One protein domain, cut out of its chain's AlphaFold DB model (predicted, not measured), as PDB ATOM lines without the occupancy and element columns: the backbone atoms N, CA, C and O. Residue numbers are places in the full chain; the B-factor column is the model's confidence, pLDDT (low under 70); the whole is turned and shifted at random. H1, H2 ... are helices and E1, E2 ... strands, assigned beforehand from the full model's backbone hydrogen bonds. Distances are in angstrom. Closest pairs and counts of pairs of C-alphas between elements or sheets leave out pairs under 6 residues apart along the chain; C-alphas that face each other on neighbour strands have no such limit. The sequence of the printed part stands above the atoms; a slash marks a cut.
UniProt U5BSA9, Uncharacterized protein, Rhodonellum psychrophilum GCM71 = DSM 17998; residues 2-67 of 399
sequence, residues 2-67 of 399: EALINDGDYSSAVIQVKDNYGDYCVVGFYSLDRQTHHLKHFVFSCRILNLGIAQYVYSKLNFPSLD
ATOM      1  N   GLU A   2      -8.971  14.604 -11.762       59.31
ATOM      2  CA  GLU A   2      -9.836  15.647 -12.366       59.31
ATOM      3  C   GLU A   2     -10.953  15.093 -13.265       59.31
ATOM      4  O   GLU A   2     -12.107  15.472 -13.103       59.31
ATOM      5  N   ALA A   3     -10.643  14.128 -14.137       64.19
ATOM      6  CA  ALA A   3     -11.642  13.494 -15.006       64.19
ATOM      7  C   ALA A   3     -12.769  12.771 -14.242       64.19
ATOM      8  O   ALA A   3     -13.859  12.644 -14.768       64.19
ATOM      9  N   LEU A   4     -12.520  12.319 -13.008       68.19
ATOM     10  CA  LEU A   4     -13.499  11.610 -12.172       68.19
ATOM     11  C   LEU A   4     -14.290  12.567 -11.258       68.19
ATOM     12  O   LEU A   4     -15.382  12.243 -10.809       68.19
ATOM     13  N   ILE A   5     -13.736  13.748 -10.967       72.88
ATOM     14  CA  ILE A   5     -14.402  14.788 -10.168       72.88
ATOM     15  C   ILE A   5     -15.354  15.619 -11.039       72.88
ATOM     16  O   ILE A   5     -16.400  16.041 -10.559       72.88
ATOM     17  N   ASN A   6     -15.000  15.836 -12.307       76.44
ATOM     18  CA  ASN A   6     -15.761  16.682 -13.231       76.44
ATOM     19  C   ASN A   6     -16.797  15.916 -14.067       76.44
ATOM     20  O   ASN A   6     -17.499  16.523 -14.873       76.44
ATOM     21  N   ASP A   7     -16.877  14.597 -13.904       80.12
ATOM     22  CA  ASP A   7     -17.839  13.757 -14.607       80.12
ATOM     23  C   ASP A   7     -19.159  13.695 -13.821       80.12
ATOM     24  O   ASP A   7     -19.201  13.239 -12.677       80.12
ATOM     25  N   GLY A   8     -20.239  14.181 -14.443       80.00
ATOM     26  CA  GLY A   8     -21.568  14.287 -13.836       80.00
ATOM     27  C   GLY A   8     -22.238  12.944 -13.529       80.00
ATOM     28  O   GLY A   8     -23.186  12.911 -12.739       80.00
ATOM     29  N   ASP A   9     -21.732  11.848 -14.099       88.25
ATOM     30  CA  ASP A   9     -22.203  10.496 -13.795       88.25
ATOM     31  C   ASP A   9     -21.721  10.006 -12.419       88.25
ATOM     32  O   ASP A   9     -22.312   9.089 -11.835       88.25
ATOM     33  N   TYR A  10     -20.701  10.656 -11.847       90.31
ATOM     34  CA  TYR A  10     -20.153  10.311 -10.540       90.31
ATOM     35  C   TYR A  10     -20.542  11.322  -9.463       90.31
ATOM     36  O   TYR A  10     -20.500  12.536  -9.634       90.31
ATOM     37  N   SER A  11     -20.871  10.810  -8.280       92.06
ATOM     38  CA  SER A  11     -20.907  11.590  -7.049       92.06
ATOM     39  C   SER A  11     -19.629  11.330  -6.266       92.06
ATOM     40  O   SER A  11     -19.474  10.263  -5.673       92.06
ATOM     41  N   SER A  12     -18.732  12.309  -6.232       93.44
ATOM     42  CA  SER A  12     -17.468  12.205  -5.503       93.44
ATOM     43  C   SER A  12     -17.444  13.172  -4.325       93.44
ATOM     44  O   SER A  12     -17.920  14.300  -4.444       93.44
ATOM     45  N   ALA A  13     -16.886  12.752  -3.189       92.19
ATOM     46  CA  ALA A  13     -16.682  13.647  -2.054       92.19
ATOM     47  C   ALA A  13     -15.425  13.303  -1.256       92.19
ATOM     48  O   ALA A  13     -15.006  12.148  -1.154       92.19
ATOM     49  N   VAL A  14     -14.858  14.344  -0.649       93.31
ATOM     50  CA  VAL A  14     -13.812  14.239   0.365       93.31
ATOM     51  C   VAL A  14     -14.476  14.264   1.736       93.31
ATOM     52  O   VAL A  14     -15.354  15.085   1.991       93.31
ATOM     53  N   ILE A  15     -14.050  13.367   2.621       94.00
ATOM     54  CA  ILE A  15     -14.603  13.236   3.967       94.00
ATOM     55  C   ILE A  15     -13.664  13.902   4.965       94.00
ATOM     56  O   ILE A  15     -12.497  13.516   5.078       94.00
ATOM     57  N   GLN A  16     -14.196  14.872   5.705       92.75
ATOM     58  CA  GLN A  16     -13.547  15.491   6.857       92.75
ATOM     59  C   GLN A  16     -14.274  15.085   8.136       92.75
ATOM     60  O   GLN A  16     -15.490  14.899   8.125       92.75
ATOM     61  N   VAL A  17     -13.531  14.892   9.225       90.31
ATOM     62  CA  VAL A  17     -14.097  14.413  10.493       90.31
ATOM     63  C   VAL A  17     -13.531  15.206  11.653       90.31
ATOM     64  O   VAL A  17     -12.321  15.368  11.777       90.31
ATOM     65  N   LYS A  18     -14.417  15.609  12.559       86.56
ATOM     66  CA  LYS A  18     -14.089  16.228  13.839       86.56
ATOM     67  C   LYS A  18     -14.893  15.550  14.939       86.56
ATOM     68  O   LYS A  18     -16.021  15.120  14.716       86.56
ATOM     69  N   ASP A  19     -14.322  15.455  16.132       83.62
ATOM     70  CA  ASP A  19     -15.053  15.046  17.327       83.62
ATOM     71  C   ASP A  19     -14.663  15.894  18.550       83.62
ATOM     72  O   ASP A  19     -13.929  16.880  18.454       83.62
ATOM     73  N   ASN A  20     -15.156  15.514  19.732       76.56
ATOM     74  CA  ASN A  20     -14.862  16.207  20.993       76.56
ATOM     75  C   ASN A  20     -13.373  16.216  21.387       76.56
ATOM     76  O   ASN A  20     -13.007  16.865  22.370       76.56
ATOM     77  N   TYR A  21     -12.530  15.458  20.691       70.44
ATOM     78  CA  TYR A  21     -11.098  15.362  20.930       70.44
ATOM     79  C   TYR A  21     -10.281  16.140  19.891       70.44
ATOM     80  O   TYR A  21      -9.119  16.433  20.170       70.44
ATOM     81  N   GLY A  22     -10.876  16.553  18.767       71.94
ATOM     82  CA  GLY A  22     -10.262  17.475  17.812       71.94
ATOM     83  C   GLY A  22     -10.689  17.242  16.364       71.94
ATOM     84  O   GLY A  22     -11.603  16.470  16.085       71.94
ATOM     85  N   ASP A  23      -9.969  17.885  15.447       81.50
ATOM     86  CA  ASP A  23     -10.150  17.773  13.998       81.50
ATOM     87  C   ASP A  23      -9.149  16.773  13.381       81.50
ATOM     88  O   ASP A  23      -7.934  16.874  13.592       81.50
ATOM     89  N   TYR A  24      -9.663  15.789  12.641       81.06
ATOM     90  CA  TYR A  24      -8.890  14.767  11.934       81.06
ATOM     91  C   TYR A  24      -8.537  15.177  10.492       81.06
ATOM     92  O   TYR A  24      -7.800  14.452   9.810       81.06
ATOM     93  N   CYS A  25      -9.008  16.343  10.049       85.50
ATOM     94  CA  CYS A  25      -8.908  16.881   8.700       85.50
ATOM     95  C   CYS A  25      -9.516  15.914   7.673       85.50
ATOM     96  O   CYS A  25     -10.446  15.163   7.972       85.50
ATOM     97  N   VAL A  26      -8.977  15.901   6.453       89.56
ATOM     98  CA  VAL A  26      -9.340  14.925   5.423       89.56
ATOM     99  C   VAL A  26      -8.950  13.518   5.875       89.56
ATOM    100  O   VAL A  26      -7.776  13.231   6.129       89.56
ATOM    101  N   VAL A  27      -9.939  12.630   5.957       90.56
ATOM    102  CA  VAL A  27      -9.782  11.240   6.415       90.56
ATOM    103  C   VAL A  27     -10.273  10.208   5.414       90.56
ATOM    104  O   VAL A  27     -10.032   9.023   5.630       90.56
ATOM    105  N   GLY A  28     -10.936  10.611   4.335       92.69
ATOM    106  CA  GLY A  28     -11.417   9.662   3.342       92.69
ATOM    107  C   GLY A  28     -11.868  10.308   2.047       92.69
ATOM    108  O   GLY A  28     -11.977  11.531   1.937       92.69
ATOM    109  N   PHE A  29     -12.127   9.453   1.069       94.44
ATOM    110  CA  PHE A  29     -12.644   9.821  -0.238       94.44
ATOM    111  C   PHE A  29     -13.559   8.713  -0.748       94.44
ATOM    112  O   PHE A  29     -13.256   7.526  -0.584       94.44
ATOM    113  N   TYR A  30     -14.645   9.108  -1.408       95.00
ATOM    114  CA  TYR A  30     -15.446   8.180  -2.191       95.00
ATOM    115  C   TYR A  30     -15.784   8.730  -3.572       95.00
ATOM    116  O   TYR A  30     -15.842   9.943  -3.779       95.00
ATOM    117  N   SER A  31     -16.062   7.808  -4.492       94.50
ATOM    118  CA  SER A  31     -16.670   8.100  -5.785       94.50
ATOM    119  C   SER A  31     -17.720   7.048  -6.117       94.50
ATOM    120  O   SER A  31     -17.407   5.864  -6.253       94.50
ATOM    121  N   LEU A  32     -18.969   7.501  -6.194       95.00
ATOM    122  CA  LEU A  32     -20.153   6.700  -6.472       95.00
ATOM    123  C   LEU A  32     -20.581   6.916  -7.920       95.00
ATOM    124  O   LEU A  32     -20.915   8.035  -8.295       95.00
ATOM    125  N   ASP A  33     -20.634   5.848  -8.699       94.00
ATOM    126  CA  ASP A  33     -21.327   5.831  -9.982       94.00
ATOM    127  C   ASP A  33     -22.841   5.882  -9.731       94.00
ATOM    128  O   ASP A  33     -23.412   4.982  -9.103       94.00
ATOM    129  N   ARG A  34     -23.495   6.958 -10.182       90.25
ATOM    130  CA  ARG A  34     -24.928   7.189  -9.942       90.25
ATOM    131  C   ARG A  34     -25.817   6.285 -10.785       90.25
ATOM    132  O   ARG A  34     -26.941   6.010 -10.372       90.25
ATOM    133  N   GLN A  35     -25.339   5.842 -11.945       92.06
ATOM    134  CA  GLN A  35     -26.124   5.022 -12.863       92.06
ATOM    135  C   GLN A  35     -26.160   3.569 -12.391       92.06
ATOM    136  O   GLN A  35     -27.216   2.939 -12.382       92.06
ATOM    137  N   THR A  36     -25.008   3.045 -11.970       94.19
ATOM    138  CA  THR A  36     -24.875   1.645 -11.536       94.19
ATOM    139  C   THR A  36     -25.031   1.456 -10.028       94.19
ATOM    140  O   THR A  36     -25.133   0.324  -9.560       94.19
ATOM    141  N   HIS A  37     -25.076   2.551  -9.260       95.44
ATOM    142  CA  HIS A  37     -25.094   2.540  -7.796       95.44
ATOM    143  C   HIS A  37     -23.917   1.730  -7.216       95.44
ATOM    144  O   HIS A  37     -24.069   0.860  -6.347       95.44
ATOM    145  N   HIS A  38     -22.728   2.009  -7.754       95.38
ATOM    146  CA  HIS A  38     -21.487   1.298  -7.461       95.38
ATOM    147  C   HIS A  38     -20.381   2.254  -6.992       95.38
ATOM    148  O   HIS A  38     -20.102   3.271  -7.627       95.38
ATOM    149  N   LEU A  39     -19.720   1.928  -5.882       94.06
ATOM    150  CA  LEU A  39     -18.572   2.675  -5.375       94.06
ATOM    151  C   LEU A  39     -17.293   2.234  -6.081       94.06
ATOM    152  O   LEU A  39     -16.704   1.212  -5.735       94.06
ATOM    153  N   LYS A  40     -16.807   3.063  -7.009       90.81
ATOM    154  CA  LYS A  40     -15.508   2.838  -7.665       90.81
ATOM    155  C   LYS A  40     -14.332   3.078  -6.729       90.81
ATOM    156  O   LYS A  40     -13.298   2.423  -6.828       90.81
ATOM    157  N   HIS A  41     -14.482   4.041  -5.826       89.81
ATOM    158  CA  HIS A  41     -13.487   4.357  -4.814       89.81
ATOM    159  C   HIS A  41     -14.174   4.519  -3.467       89.81
ATOM    160  O   HIS A  41     -15.163   5.244  -3.361       89.81
ATOM    161  N   PHE A  42     -13.630   3.867  -2.441       92.88
ATOM    162  CA  PHE A  42     -14.099   3.982  -1.066       92.88
ATOM    163  C   PHE A  42     -12.936   3.730  -0.108       92.88
ATOM    164  O   PHE A  42     -12.626   2.592   0.239       92.88
ATOM    165  N   VAL A  43     -12.220   4.796   0.250       90.25
ATOM    166  CA  VAL A  43     -10.940   4.697   0.965       90.25
ATOM    167  C   VAL A  43     -10.915   5.625   2.169       90.25
ATOM    168  O   VAL A  43     -11.317   6.786   2.085       90.25
ATOM    169  N   PHE A  44     -10.420   5.110   3.295       89.75
ATOM    170  CA  PHE A  44     -10.373   5.829   4.565       89.75
ATOM    171  C   PHE A  44      -9.041   5.627   5.284       89.75
ATOM    172  O   PHE A  44      -8.415   4.571   5.223       89.75
ATOM    173  N   SER A  45      -8.623   6.663   6.003       85.31
ATOM    174  CA  SER A  45      -7.437   6.656   6.845       85.31
ATOM    175  C   SER A  45      -7.643   5.779   8.081       85.31
ATOM    176  O   SER A  45      -8.665   5.865   8.761       85.31
ATOM    177  N   CYS A  46      -6.613   5.025   8.465       78.38
ATOM    178  CA  CYS A  46      -6.569   4.266   9.720       78.38
ATOM    179  C   CYS A  46      -6.772   5.135  10.982       78.38
ATOM    180  O   CYS A  46      -7.156   4.623  12.037       78.38
ATOM    181  N   ARG A  47      -6.596   6.461  10.870       77.31
ATOM    182  CA  ARG A  47      -6.887   7.444  11.928       77.31
ATOM    183  C   ARG A  47      -8.344   7.428  12.389       77.31
ATOM    184  O   ARG A  47      -8.598   7.777  13.538       77.31
ATOM    185  N   ILE A  48      -9.273   7.018  11.520       83.44
ATOM    186  CA  ILE A  48     -10.701   6.913  11.846       83.44
ATOM    187  C   ILE A  48     -11.182   5.469  12.013       83.44
ATOM    188  O   ILE A  48     -12.383   5.232  12.141       83.44
ATOM    189  N   LEU A  49     -10.262   4.499  12.057       79.19
ATOM    190  CA  LEU A  49     -10.612   3.094  12.246       79.19
ATOM    191  C   LEU A  49     -11.383   2.914  13.564       79.19
ATOM    192  O   LEU A  49     -10.950   3.401  14.610       79.19
ATOM    193  N   ASN A  50     -12.509   2.199  13.512       77.62
ATOM    194  CA  ASN A  50     -13.450   2.003  14.625       77.62
ATOM    195  C   ASN A  50     -14.220   3.263  15.077       77.62
ATOM    196  O   ASN A  50     -14.840   3.246  16.144       77.62
ATOM    197  N   LEU A  51     -14.197   4.361  14.312       86.69
ATOM    198  CA  LEU A  51     -15.088   5.506  14.557       86.69
ATOM    199  C   LEU A  51     -16.475   5.317  13.921       86.69
ATOM    200  O   LEU A  51     -17.404   6.043  14.270       86.69
ATOM    201  N   GLY A  52     -16.615   4.349  13.008       89.19
ATOM    202  CA  GLY A  52     -17.840   4.107  12.246       89.19
ATOM    203  C   GLY A  52     -18.057   5.100  11.103       89.19
ATOM    204  O   GLY A  52     -19.144   5.137  10.543       89.19
ATOM    205  N   ILE A  53     -17.049   5.908  10.745       93.31
ATOM    206  CA  ILE A  53     -17.155   6.910   9.670       93.31
ATOM    207  C   ILE A  53     -17.359   6.232   8.316       93.31
ATOM    208  O   ILE A  53     -18.237   6.642   7.564       93.31
ATOM    209  N   ALA A  54     -16.583   5.185   8.016       93.31
ATOM    210  CA  ALA A  54     -16.746   4.431   6.777       93.31
ATOM    211  C   ALA A  54     -18.159   3.831   6.698       93.31
ATOM    212  O   ALA A  54     -18.865   4.055   5.720       93.31
ATOM    213  N   GLN A  55     -18.625   3.176   7.766       94.69
ATOM    214  CA  GLN A  55     -19.987   2.641   7.840       94.69
ATOM    215  C   GLN A  55     -21.070   3.730   7.726       94.69
ATOM    216  O   GLN A  55     -22.061   3.538   7.027       94.69
ATOM    217  N   TYR A  56     -20.878   4.895   8.350       95.69
ATOM    218  CA  TYR A  56     -21.806   6.024   8.252       95.69
ATOM    219  C   TYR A  56     -21.931   6.508   6.809       95.69
ATOM    220  O   TYR A  56     -23.040   6.557   6.282       95.69
ATOM    221  N   VAL A  57     -20.805   6.785   6.139       95.44
ATOM    222  CA  VAL A  57     -20.808   7.208   4.730       95.44
ATOM    223  C   VAL A  57     -21.436   6.124   3.853       95.44
ATOM    224  O   VAL A  57     -22.254   6.440   2.995       95.44
ATOM    225  N   TYR A  58     -21.126   4.849   4.094       96.12
ATOM    226  CA  TYR A  58     -21.708   3.734   3.349       96.12
ATOM    227  C   TYR A  58     -23.240   3.665   3.485       96.12
ATOM    228  O   TYR A  58     -23.950   3.571   2.482       96.12
ATOM    229  N   SER A  59     -23.753   3.798   4.712       95.62
ATOM    230  CA  SER A  59     -25.192   3.816   4.997       95.62
ATOM    231  C   SER A  59     -25.891   5.053   4.419       95.62
ATOM    232  O   SER A  59     -26.979   4.941   3.858       95.62
ATOM    233  N   LYS A  60     -25.236   6.223   4.459       94.62
ATOM    234  CA  LYS A  60     -25.730   7.472   3.865       94.62
ATOM    235  C   LYS A  60     -25.898   7.351   2.353       94.62
ATOM    236  O   LYS A  60     -26.847   7.888   1.789       94.62
ATOM    237  N   LEU A  61     -24.982   6.642   1.701       95.12
ATOM    238  CA  LEU A  61     -25.047   6.356   0.270       95.12
ATOM    239  C   LEU A  61     -26.037   5.230  -0.065       95.12
ATOM    240  O   LEU A  61     -26.096   4.815  -1.215       95.12
ATOM    241  N   ASN A  62     -26.824   4.758   0.908       95.56
ATOM    242  CA  ASN A  62     -27.814   3.696   0.756       95.56
ATOM    243  C   ASN A  62     -27.206   2.343   0.334       95.56
ATOM    244  O   ASN A  62     -27.768   1.631  -0.494       95.56
ATOM    245  N   PHE A  63     -26.059   1.987   0.924       95.75
ATOM    246  CA  PHE A  63     -25.378   0.694   0.744       95.75
ATOM    247  C   PHE A  63     -25.116   0.327  -0.729       95.75
ATOM    248  O   PHE A  63     -25.581  -0.712  -1.211       95.75
ATOM    249  N   PRO A  64     -24.380   1.162  -1.481       95.81
ATOM    250  CA  PRO A  64     -24.032   0.857  -2.863       95.81
ATOM    251  C   PRO A  64     -23.199  -0.426  -2.966       95.81
ATOM    252  O   PRO A  64     -22.567  -0.876  -2.005       95.81
ATOM    253  N   SER A  65     -23.182  -1.030  -4.152       94.38
ATOM    254  CA  SER A  65     -22.284  -2.161  -4.401       94.38
ATOM    255  C   SER A  65     -20.828  -1.680  -4.416       94.38
ATOM    256  O   SER A  65     -20.559  -0.544  -4.804       94.38
ATOM    257  N   LEU A  66     -19.884  -2.512  -3.972       93.56
ATOM    258  CA  LEU A  66     -18.456  -2.199  -4.034       93.56
ATOM    259  C   LEU A  66     -17.612  -3.470  -4.123       93.56
ATOM    260  O   LEU A  66     -17.956  -4.493  -3.527       93.56
ATOM    261  N   ASP A  67     -16.487  -3.375  -4.819       88.62
ATOM    262  CA  ASP A  67     -15.507  -4.452  -4.879       88.62
ATOM    263  C   ASP A  67     -14.538  -4.333  -3.700       88.62
ATOM    264  O   ASP A  67     -13.719  -3.415  -3.610       88.62
TER     265      ASP A  67
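Overview. This is residues 2 to 67 of the 399 residues of an uncharacterized protein of Rhodonellum psychrophilum GCM71 = DSM 17998 (UniProt U5BSA9). A long, twisted sheet of three strands, E1, E2 and E3, makes the length of the domain, with the helix H2 set slantwise over one face of it and the one-turn helix H1 near the end where E1 begins. The hairpin of E1 and E2 is the long part of the sheet, E3 is shorter, and after H2 the last residues fold back so that residues 65 to 66 pair with E3. The printed part has 66 residues with two named helices and three named strands, in the order H1, E1, E2, E3, H2; the sheet's order is E1, E2, E3, antiparallel throughout, and the class is mixed, helices and strands. The whole is elongated, with spans of 38 by 24 by 17 A, and only just compact, close to loose, with a radius of gyration of the C-alphas of 12.5 A.

Along the chain. H1 is residues 2 to 5 and begins at C-alpha 2, at (-9.836, 15.647, -12.366). E1, residues 10 to 19, is 28.7 A long from first to last C-alpha. E2, residues 22 to 33, is the longest strand at 32.1 A, from C-alpha 22 at (-10.262, 17.475, 17.812) to C-alpha 33 at (-21.327, 5.831, -9.982). E3, residues 38 to 44, is 17.0 A long. H2, residues 53 to 60, is 10.4 A long and ends at C-alpha 60, at (-25.730, 7.472, 3.865).

Arrangement. E1, E2 and E3 form a meander, each strand the antiparallel neighbour of the one before; E2 is the inner strand, and E1 and E3 are the edge strands. E1 and E2 are a hairpin, their directions at 162 degrees, with N 11 and O 32 at 2.8 A and N 24 and O 17 at 2.8 A, within hydrogen-bond range. E2 and E3 are a hairpin too, at 163 degrees, with N 31 and O 41 at 2.9 A and N 33 and O 38 at 2.8 A. Residues 38 to 39 of E3 also pair with residues 65 to 66, parallel. H2 is on the sheet, at a height over the sheet of 9.0 A. It lies over E2 and runs slantwise to the strands, at 40 degrees to E2 on the local plane. The closest C-alphas of E3 and H2 are those of Phe 44 and Ala 54, 6.9 A apart. H1 only grazes the sheet, with its residues 4 to 5; its closest C-alphas with E1 are those of Ile 5 and Ser 12, 6.2 A apart. H1 and H2 are apart. In H2 every O i to N i+4 pair is within hydrogen-bond range; H1 is too short for such a pair.

Size, cuts and confidence. The two C-alphas farthest apart are those of Tyr 21 and Gln 35, at 38.4 A. The printed part has no cut. The link from E3 to H2 is short, the other links are tight, and no link is long. The mean pLDDT of the printed part is 87.9, and residues 2 to 4 are under 70.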